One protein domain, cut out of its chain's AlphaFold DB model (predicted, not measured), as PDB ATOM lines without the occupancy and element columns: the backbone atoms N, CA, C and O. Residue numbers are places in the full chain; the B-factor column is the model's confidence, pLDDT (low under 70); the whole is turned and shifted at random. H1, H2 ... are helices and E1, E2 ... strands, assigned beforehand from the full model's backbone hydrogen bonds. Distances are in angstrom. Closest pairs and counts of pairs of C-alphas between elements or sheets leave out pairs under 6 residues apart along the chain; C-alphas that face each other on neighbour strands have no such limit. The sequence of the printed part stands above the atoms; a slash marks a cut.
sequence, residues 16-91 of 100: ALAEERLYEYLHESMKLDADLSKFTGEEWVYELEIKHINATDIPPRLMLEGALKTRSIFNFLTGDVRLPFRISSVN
ATOM      1  N   ALA A  16     269.825 263.957 114.309       79.81
ATOM      2  CA  ALA A  16     270.328 262.594 114.361       79.81
ATOM      3  C   ALA A  16     269.567 261.698 113.378       79.81
ATOM      4  O   ALA A  16     270.185 260.972 112.603       79.81
ATOM      5  N   LEU A  17     268.234 261.813 113.339       82.88
ATOM      6  CA  LEU A  17     267.422 261.075 112.373       82.88
ATOM      7  C   LEU A  17     267.733 261.499 110.929       82.88
ATOM      8  O   LEU A  17     267.794 260.658 110.038       82.88
ATOM      9  N   ALA A  18     267.936 262.793 110.673       80.50
ATOM     10  CA  ALA A  18     268.282 263.291 109.342       80.50
ATOM     11  C   ALA A  18     269.637 262.753 108.859       80.50
ATOM     12  O   ALA A  18     269.774 262.398 107.687       80.50
ATOM     13  N   GLU A  19     270.622 262.677 109.753       82.69
ATOM     14  CA  GLU A  19     271.926 262.083 109.469       82.69
ATOM     15  C   GLU A  19     271.815 260.576 109.201       82.69
ATOM     16  O   GLU A  19     272.317 260.102 108.183       82.69
ATOM     17  N   GLU A  20     271.085 259.834 110.038       86.50
ATOM     18  CA  GLU A  20     270.836 258.398 109.848       86.50
ATOM     19  C   GLU A  20     270.195 258.110 108.483       86.50
ATOM     20  O   GLU A  20     270.699 257.291 107.713       86.50
ATOM     21  N   ARG A  21     269.128 258.842 108.136       87.00
ATOM     22  CA  ARG A  21     268.439 258.696 106.842       87.00
ATOM     23  C   ARG A  21     269.324 259.055 105.657       87.00
ATOM     24  O   ARG A  21     269.170 258.470 104.585       87.00
ATOM     25  N   LEU A  22     270.240 260.010 105.822       86.88
ATOM     26  CA  LEU A  22     271.205 260.334 104.779       86.88
ATOM     27  C   LEU A  22     272.150 259.153 104.536       86.88
ATOM     28  O   LEU A  22     272.313 258.753 103.385       86.88
ATOM     29  N   TYR A  23     272.734 258.572 105.585       89.44
ATOM     30  CA  TYR A  23     273.604 257.401 105.435       89.44
ATOM     31  C   TYR A  23     272.858 256.191 104.870       89.44
ATOM     32  O   TYR A  23     273.364 255.535 103.961       89.44
ATOM     33  N   GLU A  24     271.629 255.937 105.324       91.75
ATOM     34  CA  GLU A  24     270.758 254.902 104.756       91.75
ATOM     35  C   GLU A  24     270.555 255.122 103.251       91.75
ATOM     36  O   GLU A  24     270.773 254.213 102.453       91.75
ATOM     37  N   TYR A  25     270.243 256.348 102.819       91.00
ATOM     38  CA  TYR A  25     270.120 256.674 101.398       91.00
ATOM     39  C   TYR A  25     271.425 256.433 100.618       91.00
ATOM     40  O   TYR A  25     271.400 255.847  99.528       91.00
ATOM     41  N   LEU A  26     272.570 256.853 101.162       92.31
ATOM     42  CA  LEU A  26     273.883 256.665 100.538       92.31
ATOM     43  C   LEU A  26     274.210 255.172 100.343       92.31
ATOM     44  O   LEU A  26     274.620 254.758  99.255       92.31
ATOM     45  N   HIS A  27     273.958 254.337 101.347       93.88
ATOM     46  CA  HIS A  27     274.210 252.902 101.242       93.88
ATOM     47  C   HIS A  27     273.158 252.185 100.393       93.88
ATOM     48  O   HIS A  27     273.487 251.451  99.460       93.88
ATOM     49  N   GLU A  28     271.874 252.395 100.668       93.31
ATOM     50  CA  GLU A  28     270.811 251.589 100.075       93.31
ATOM     51  C   GLU A  28     270.420 252.053  98.677       93.31
ATOM     52  O   GLU A  28     270.221 251.220  97.788       93.31
ATOM     53  N   SER A  29     270.315 253.364  98.460       91.81
ATOM     54  CA  SER A  29     269.874 253.921  97.177       91.81
ATOM     55  C   SER A  29     271.053 254.167  96.246       91.81
ATOM     56  O   SER A  29     271.024 253.738  95.091       91.81
ATOM     57  N   MET A  30     272.122 254.802  96.739       92.19
ATOM     58  CA  MET A  30     273.306 255.074  95.916       92.19
ATOM     59  C   MET A  30     274.245 253.867  95.787       92.19
ATOM     60  O   MET A  30     275.095 253.860  94.889       92.19
ATOM     61  N   LYS A  31     274.040 252.806  96.584       95.44
ATOM     62  CA  LYS A  31     274.869 251.586  96.603       95.44
ATOM     63  C   LYS A  31     276.339 251.913  96.857       95.44
ATOM     64  O   LYS A  31     277.203 251.452  96.108       95.44
ATOM     65  N   LEU A  32     276.588 252.773  97.838       96.31
ATOM     66  CA  LEU A  32     277.929 253.028  98.344       96.31
ATOM     67  C   LEU A  32     278.274 251.998  99.418       96.31
ATOM     68  O   LEU A  32     277.407 251.586 100.195       96.31
ATOM     69  N   ASP A  33     279.532 251.582  99.456       95.12
ATOM     70  CA  ASP A  33     280.035 250.716 100.519       95.12
ATOM     71  C   ASP A  33     280.193 251.472 101.851       95.12
ATOM     72  O   ASP A  33     279.800 252.634 101.974       95.12
ATOM     73  N   ALA A  34     280.750 250.800 102.862       92.00
ATOM     74  CA  ALA A  34     280.973 251.372 104.190       92.00
ATOM     75  C   ALA A  34     281.905 252.598 104.183       92.00
ATOM     76  O   ALA A  34     281.745 253.477 105.025       92.00
ATOM     77  N   ASP A  35     282.818 252.684 103.212       93.94
ATOM     78  CA  ASP A  35     283.746 253.803 103.027       93.94
ATOM     79  C   ASP A  35     283.171 254.875 102.082       93.94
ATOM     80  O   ASP A  35     283.883 255.760 101.610       93.94
ATOM     81  N   LEU A  36     281.868 254.800 101.778       95.75
ATOM     82  CA  LEU A  36     281.159 255.685 100.853       95.75
ATOM     83  C   LEU A  36     281.750 255.690  99.434       95.75
ATOM     84  O   LEU A  36     281.652 256.677  98.692       95.75
ATOM     85  N   SER A  37     282.338 254.565  99.041       96.00
ATOM     86  CA  SER A  37     282.883 254.327  97.715       96.00
ATOM     87  C   SER A  37     281.862 253.663  96.800       96.00
ATOM     88  O   SER A  37     281.124 252.744  97.163       96.00
ATOM     89  N   LYS A  38     281.827 254.148  95.560       95.81
ATOM     90  CA  LYS A  38     281.029 253.605  94.472       95.81
ATOM     91  C   LYS A  38     281.896 252.722  93.593       95.81
ATOM     92  O   LYS A  38     282.879 253.188  93.017       95.81
ATOM     93  N   PHE A  39     281.443 251.491  93.394       93.31
ATOM     94  CA  PHE A  39     282.046 250.543  92.465       93.31
ATOM     95  C   PHE A  39     281.088 250.183  91.328       93.31
ATOM     96  O   PHE A  39     279.863 250.223  91.481       93.31
ATOM     97  N   THR A  40     281.659 249.817  90.183       92.50
ATOM     98  CA  THR A  40     280.962 249.140  89.084       92.50
ATOM     99  C   THR A  40     281.672 247.818  88.823       92.50
ATOM    100  O   THR A  40     282.755 247.787  88.246       92.50
ATOM    101  N   GLY A  41     281.090 246.715  89.299       91.25
ATOM    102  CA  GLY A  41     281.815 245.447  89.395       91.25
ATOM    103  C   GLY A  41     282.957 245.569  90.406       91.25
ATOM    104  O   GLY A  41     282.715 245.920  91.556       91.25
ATOM    105  N   GLU A  42     284.187 245.320  89.960       91.19
ATOM    106  CA  GLU A  42     285.406 245.457  90.774       91.19
ATOM    107  C   GLU A  42     286.103 246.817  90.585       91.19
ATOM    108  O   GLU A  42     287.107 247.104  91.236       91.19
ATOM    109  N   GLU A  43     285.596 247.675  89.693       90.12
ATOM    110  CA  GLU A  43     286.222 248.962  89.402       90.12
ATOM    111  C   GLU A  43     285.692 250.077  90.309       90.12
ATOM    112  O   GLU A  43     284.485 250.331  90.366       90.12
ATOM    113  N   TRP A  44     286.610 250.774  90.983       91.81
ATOM    114  CA  TRP A  44     286.313 251.984  91.749       91.81
ATOM    115  C   TRP A  44     285.972 253.155  90.821       91.81
ATOM    116  O   TRP A  44     286.741 253.484  89.915       91.81
ATOM    117  N   VAL A  45     284.832 253.800  91.073       92.75
ATOM    118  CA  VAL A  45     284.320 254.930  90.285       92.75
ATOM    119  C   VAL A  45     284.579 256.255  91.002       92.75
ATOM    120  O   VAL A  45     285.161 257.182  90.431       92.75
ATOM    121  N   TYR A  46     284.114 256.366  92.245       94.06
ATOM    122  CA  TYR A  46     284.303 257.547  93.080       94.06
ATOM    123  C   TYR A  46     284.143 257.212  94.562       94.06
ATOM    124  O   TYR A  46     283.576 256.185  94.916       94.06
ATOM    125  N   GLU A  47     284.585 258.121  95.419       96.00
ATOM    126  CA  GLU A  47     284.451 258.082  96.875       96.00
ATOM    127  C   GLU A  47     283.877 259.422  97.351       96.00
ATOM    128  O   GLU A  47     284.299 260.490  96.885       96.00
ATOM    129  N   LEU A  48     282.883 259.378  98.242       95.50
ATOM    130  CA  LEU A  48     282.361 260.571  98.907       95.50
ATOM    131  C   LEU A  48     283.082 260.784 100.240       95.50
ATOM    132  O   LEU A  48     282.777 260.143 101.238       95.50
ATOM    133  N   GLU A  49     283.987 261.758 100.278       95.25
ATOM    134  CA  GLU A  49     284.656 262.191 101.505       95.25
ATOM    135  C   GLU A  49     283.739 263.183 102.254       95.25
ATOM    136  O   GLU A  49     283.803 264.396 102.023       95.25
ATOM    137  N   ILE A  50     282.855 262.692 103.131       92.19
ATOM    138  CA  ILE A  50     282.002 263.551 103.972       92.19
ATOM    139  C   ILE A  50     282.848 264.188 105.082       92.19
ATOM    140  O   ILE A  50     283.494 263.495 105.863       92.19
ATOM    141  N   LYS A  51     282.833 265.523 105.167       91.25
ATOM    142  CA  LYS A  51     283.553 266.291 106.199       91.25
ATOM    143  C   LYS A  51     282.637 266.750 107.320       91.25
ATOM    144  O   LYS A  51     282.989 266.625 108.487       91.25
ATOM    145  N   HIS A  52     281.487 267.314 106.958       87.25
ATOM    146  CA  HIS A  52     280.516 267.827 107.916       87.25
ATOM    147  C   HIS A  52     279.091 267.589 107.431       87.25
ATOM    148  O   HIS A  52     278.755 267.870 106.279       87.25
ATOM    149  N   ILE A  53     278.253 267.135 108.359       85.50
ATOM    150  CA  ILE A  53     276.800 267.120 108.234       85.50
ATOM    151  C   ILE A  53     276.276 268.096 109.280       85.50
ATOM    152  O   ILE A  53     276.504 267.920 110.472       85.50
ATOM    153  N   ASN A  54     275.617 269.158 108.825       82.19
ATOM    154  CA  ASN A  54     275.038 270.174 109.693       82.19
ATOM    155  C   ASN A  54     273.534 270.225 109.478       82.19
ATOM    156  O   ASN A  54     273.057 270.489 108.375       82.19
ATOM    157  N   ALA A  55     272.795 270.028 110.556       76.25
ATOM    158  CA  ALA A  55     271.355 270.146 110.593       76.25
ATOM    159  C   ALA A  55     270.974 271.400 111.391       76.25
ATOM    160  O   ALA A  55     271.441 271.593 112.511       76.25
ATOM    161  N   THR A  56     270.159 272.282 110.813       72.69
ATOM    162  CA  THR A  56     269.570 273.424 111.529       72.69
ATOM    163  C   THR A  56     268.067 273.255 111.629       72.69
ATOM    164  O   THR A  56     267.446 272.835 110.660       72.69
ATOM    165  N   ASP A  57     267.484 273.631 112.768       66.88
ATOM    166  CA  ASP A  57     266.048 273.471 113.033       66.88
ATOM    167  C   ASP A  57     265.178 274.597 112.467       66.88
ATOM    168  O   ASP A  57     264.047 274.365 112.043       66.88
ATOM    169  N   ILE A  58     265.667 275.841 112.503       66.44
ATOM    170  CA  ILE A  58     264.879 277.030 112.154       66.44
ATOM    171  C   ILE A  58     265.746 278.003 111.338       66.44
ATOM    172  O   ILE A  58     266.573 278.710 111.914       66.44
ATOM    173  N   PRO A  59     265.559 278.080 110.007       69.88
ATOM    174  CA  PRO A  59     264.738 277.183 109.188       69.88
ATOM    175  C   PRO A  59     265.334 275.760 109.118       69.88
ATOM    176  O   PRO A  59     266.556 275.618 109.226       69.88
ATOM    177  N   PRO A  60     264.504 274.720 108.893       72.69
ATOM    178  CA  PRO A  60     264.983 273.356 108.715       72.69
ATOM    179  C   PRO A  60     265.901 273.282 107.491       72.69
ATOM    180  O   PRO A  60     265.473 273.565 106.366       72.69
ATOM    181  N   ARG A  61     267.174 272.943 107.708       77.50
ATOM    182  CA  ARG A  61     268.177 272.826 106.642       77.50
ATOM    183  C   ARG A  61     269.171 271.734 106.978       77.50
ATOM    184  O   ARG A  61     269.802 271.784 108.028       77.50
ATOM    185  N   LEU A  62     269.373 270.819 106.037       82.56
ATOM    186  CA  LEU A  62     270.478 269.867 106.074       82.56
ATOM    187  C   LEU A  62     271.571 270.365 105.136       82.56
ATOM    188  O   LEU A  62     271.314 270.635 103.965       82.56
ATOM    189  N   MET A  63     272.781 270.518 105.642       87.12
ATOM    190  CA  MET A  63     273.956 270.913 104.884       87.12
ATOM    191  C   MET A  63     274.966 269.776 104.927       87.12
ATOM    192  O   MET A  63     275.344 269.318 106.000       87.12
ATOM    193  N   LEU A  64     275.400 269.355 103.747       89.56
ATOM    194  CA  LEU A  64     276.424 268.352 103.549       89.56
ATOM    195  C   LEU A  64     277.636 269.014 102.897       89.56
ATOM    196  O   LEU A  64     277.541 269.594 101.810       89.56
ATOM    197  N   GLU A  65     278.772 268.918 103.570       93.88
ATOM    198  CA  GLU A  65     280.059 269.401 103.088       93.88
ATOM    199  C   GLU A  65     281.029 268.236 102.959       93.88
ATOM    200  O   GLU A  65     281.156 267.402 103.858       93.88
ATOM    201  N   GLY A  66     281.741 268.193 101.840       94.88
ATOM    202  CA  GLY A  66     282.650 267.100 101.551       94.88
ATOM    203  C   GLY A  66     283.441 267.309 100.272       94.88
ATOM    204  O   GLY A  66     283.564 268.429  99.764       94.88
ATOM    205  N   ALA A  67     283.996 266.223  99.756       95.44
ATOM    206  CA  ALA A  67     284.594 266.183  98.433       95.44
ATOM    207  C   ALA A  67     284.217 264.891  97.707       95.44
ATOM    208  O   ALA A  67     284.152 263.822  98.302       95.44
ATOM    209  N   LEU A  68     283.980 265.002  96.402       93.75
ATOM    210  CA  LEU A  68     283.906 263.857  95.508       93.75
ATOM    211  C   LEU A  68     285.325 263.559  95.034       93.75
ATOM    212  O   LEU A  68     285.909 264.351  94.287       93.75
ATOM    213  N   LYS A  69     285.882 262.439  95.477       94.19
ATOM    214  CA  LYS A  69     287.161 261.933  94.991       94.19
ATOM    215  C   LYS A  69     286.889 260.960  93.851       94.19
ATOM    216  O   LYS A  69     286.123 260.018  94.005       94.19
ATOM    217  N   THR A  70     287.471 261.199  92.686       91.81
ATOM    218  CA  THR A  70     287.270 260.361  91.495       91.81
ATOM    219  C   THR A  70     288.504 260.416  90.604       91.81
ATOM    220  O   THR A  70     289.345 261.302  90.767       91.81
ATOM    221  N   ARG A  71     288.632 259.492  89.650       87.06
ATOM    222  CA  ARG A  71     289.698 259.575  88.649       87.06
ATOM    223  C   ARG A  71     289.508 260.823  87.795       87.06
ATOM    224  O   ARG A  71     288.400 261.148  87.368       87.06
ATOM    225  N   SER A  72     290.604 261.520  87.524       77.19
ATOM    226  CA  SER A  72     290.581 262.663  86.621       77.19
ATOM    227  C   SER A  72     290.099 262.261  85.226       77.19
ATOM    228  O   SER A  72     290.681 261.387  84.586       77.19
ATOM    229  N   ILE A  73     289.080 262.960  84.725       70.94
ATOM    230  CA  ILE A  73     288.684 262.916  83.308       70.94
ATOM    231  C   ILE A  73     289.450 263.943  82.460       70.94
ATOM    232  O   ILE A  73     289.286 264.006  81.244       70.94
ATOM    233  N   PHE A  74     290.261 264.788  83.099       69.38
ATOM    234  CA  PHE A  74     291.028 265.822  82.426       69.38
ATOM    235  C   PHE A  74     292.391 265.274  82.021       69.38
ATOM    236  O   PHE A  74     293.216 264.961  82.875       69.38
ATOM    237  N   ASN A  75     292.665 265.262  80.716       57.44
ATOM    238  CA  ASN A  75     293.924 264.759  80.152       57.44
ATOM    239  C   ASN A  75     295.193 265.459  80.684       57.44
ATOM    240  O   ASN A  75     296.292 264.958  80.472       57.44
ATOM    241  N   PHE A  76     295.065 266.613  81.351       67.69
ATOM    242  CA  PHE A  76     296.185 267.361  81.934       67.69
ATOM    243  C   PHE A  76     296.399 267.106  83.436       67.69
ATOM    244  O   PHE A  76     297.433 267.493  83.973       67.69
ATOM    245  N   LEU A  77     295.447 266.466  84.119       63.22
ATOM    246  CA  LEU A  77     295.567 266.059  85.518       63.22
ATOM    247  C   LEU A  77     295.640 264.534  85.536       63.22
ATOM    248  O   LEU A  77     294.619 263.865  85.430       63.22
ATOM    249  N   THR A  78     296.836 263.960  85.626       65.50
ATOM    250  CA  THR A  78     296.992 262.520  85.872       65.50
ATOM    251  C   THR A  78     296.740 262.216  87.348       65.50
ATOM    252  O   THR A  78     297.359 262.843  88.205       65.50
ATOM    253  N   GLY A  79     295.882 261.234  87.637       80.56
ATOM    254  CA  GLY A  79     295.596 260.755  88.997       80.56
ATOM    255  C   GLY A  79     294.168 261.037  89.471       80.56
ATOM    256  O   GLY A  79     293.266 261.262  88.661       80.56
ATOM    257  N   ASP A  80     293.973 261.006  90.788       86.12
ATOM    258  CA  ASP A  80     292.685 261.291  91.424       86.12
ATOM    259  C   ASP A  80     292.477 262.802  91.580       86.12
ATOM    260  O   ASP A  80     293.374 263.537  91.999       86.12
ATOM    261  N   VAL A  81     291.265 263.264  91.284       89.50
ATOM    262  CA  VAL A  81     290.808 264.626  91.566       89.50
ATOM    263  C   VAL A  81     289.880 264.621  92.766       89.50
ATOM    264  O   VAL A  81     289.093 263.698  92.961       89.50
ATOM    265  N   ARG A  82     289.949 265.693  93.553       92.06
ATOM    266  CA  ARG A  82     289.009 265.970  94.637       92.06
ATOM    267  C   ARG A  82     288.193 267.200  94.282       92.06
ATOM    268  O   ARG A  82     288.742 268.294  94.171       92.06
ATOM    269  N   LEU A  83     286.891 267.017  94.112       91.19
ATOM    270  CA  LEU A  83     285.948 268.083  93.800       91.19
ATOM    271  C   LEU A  83     285.182 268.442  95.077       91.19
ATOM    272  O   LEU A  83     284.298 267.683  95.481       91.19
ATOM    273  N   PRO A  84     285.526 269.551  95.756       94.56
ATOM    274  CA  PRO A  84     284.825 269.944  96.966       94.56
ATOM    275  C   PRO A  84     283.376 270.296  96.635       94.56
ATOM    276  O   PRO A  84     283.101 270.967  95.639       94.56
ATOM    277  N   PHE A  85     282.455 269.878  97.493       91.62
ATOM    278  CA  PHE A  85     281.051 270.231  97.373       91.62
ATOM    279  C   PHE A  85     280.500 270.728  98.705       91.62
ATOM    280  O   PHE A  85     280.933 270.338  99.792       91.62
ATOM    281  N   ARG A  86     279.506 271.602  98.584       91.75
ATOM    282  CA  ARG A  86     278.683 272.091  99.681       91.75
ATOM    283  C   ARG A  86     277.251 272.118  99.188       91.75
ATOM    284  O   ARG A  86     276.884 272.988  98.400       91.75
ATOM    285  N   ILE A  87     276.467 271.140  99.614       86.69
ATOM    286  CA  ILE A  87     275.078 270.981  99.198       86.69
ATOM    287  C   ILE A  87     274.212 271.272 100.413       86.69
ATOM    288  O   ILE A  87     274.478 270.776 101.503       86.69
ATOM    289  N   SER A  88     273.177 272.088 100.242       82.12
ATOM    290  CA  SER A  88     272.182 272.290 101.289       82.12
ATOM    291  C   SER A  88     270.807 271.902 100.784       82.12
ATOM    292  O   SER A  88     270.335 272.484  99.807       82.12
ATOM    293  N   SER A  89     270.155 270.981 101.482       71.88
ATOM    294  CA  SER A  89     268.722 270.781 101.364       71.88
ATOM    295  C   SER A  89     268.034 271.923 102.099       71.88
ATOM    296  O   SER A  89     268.103 272.037 103.326       71.88
ATOM    297  N   VAL A  90     267.423 272.820 101.333       62.09
ATOM    298  CA  VAL A  90     266.368 273.679 101.852       62.09
ATOM    299  C   VAL A  90     265.071 272.929 101.637       62.09
ATOM    300  O   VAL A  90     264.812 272.448 100.537       62.09
ATOM    301  N   ASN A  91     264.244 272.840 102.672       52.91
ATOM    302  CA  ASN A  91     262.863 272.426 102.497       52.91
ATOM    303  C   ASN A  91     262.140 273.576 101.770       52.91
ATOM    304  O   ASN A  91     261.430 274.376 102.375       52.91
TER     305      ASN A  91
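Overview. This is residues 16 to 91 of the 100 residues of an uncharacterized protein of bioreactor metagenome (UniProt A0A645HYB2). A long, twisted sheet of antiparallel strands, E2, E3 and E4 making its length, has one helix, H1, lying over it at a slant, and E2 bends partway so that its first part leads away from E4 to pair with the short edge strand E1. The hairpin turn between E2 and E3 lies at one end of the long axis, and the loop between E3 and E4 at the other. The printed part has 76 residues, with one named helix and four named strands along the chain in the order H1, E1, E2, E3, E4; the sheet order is E1, E2, E3, E4, and the class is mixed, helices and strands. The whole is loose, with a radius of gyration of the C-alphas of 14.3 A, and elongated, spanning 45 by 26 by 17 A.

Arrangement. H1, residues 16 to 29, is on the sheet formed by E1, residues 37 to 40, E2, residues 43 to 57, E3, residues 60 to 71, and E4, residues 80 to 90. Its height over the sheet is 8.4 A. It lies over E3 and runs slantwise to the strands, at 36 degrees to E3 on the local plane. The closest C-alphas of H1 and E2 are those of Glu 19 and Ile 53, 7.1 A apart; those of H1 and E3 are Ala 18 and Leu 62, 7.7 A apart. In H1 every O i to N i+4 pair is within hydrogen-bond range. The four strands form a meander, each strand the antiparallel neighbour of the one before. E1 and E2 are a hairpin at 143 degrees, with N 38 and O 46 within hydrogen-bond range at 2.8 A. E2 bends by 52 degrees at residue 51. E2 and E3 are a hairpin at 161 degrees, with N 63 and O 54 at 2.7 A and N 49 and O 67 at 2.9 A. E3 and E4 are a hairpin at 165 degrees, with N 64 and O 87 at 2.8 A. The edge strands are E1 and E4, and E1 is apart from E3 and from E4.

Along the chain. H1 begins at C-alpha 16 (270.328, 262.594, 114.361) and is 19.3 A long from first to last C-alpha. E1 measures 10.3 A, and E2, the longest strand by residues, 39.6 A, ending at C-alpha 57 (266.048, 273.471, 113.033). E3 measures 34.7 A. E4 measures 30.9 A and ends at C-alpha 90 (266.368, 273.679, 101.852).

Size, cuts and confidence. The two C-alphas farthest apart are those of Ile 58 and Asn 75, 44.9 A. The printed part has no cut. The links E1 to E2 and E2 to E3 are tight, H1 to E1 and E3 to E4 are short, and no link is long. The mean pLDDT of the printed part is 85.5; residues 57 to 59, 74 to 78 and 90 to 91 are under 70.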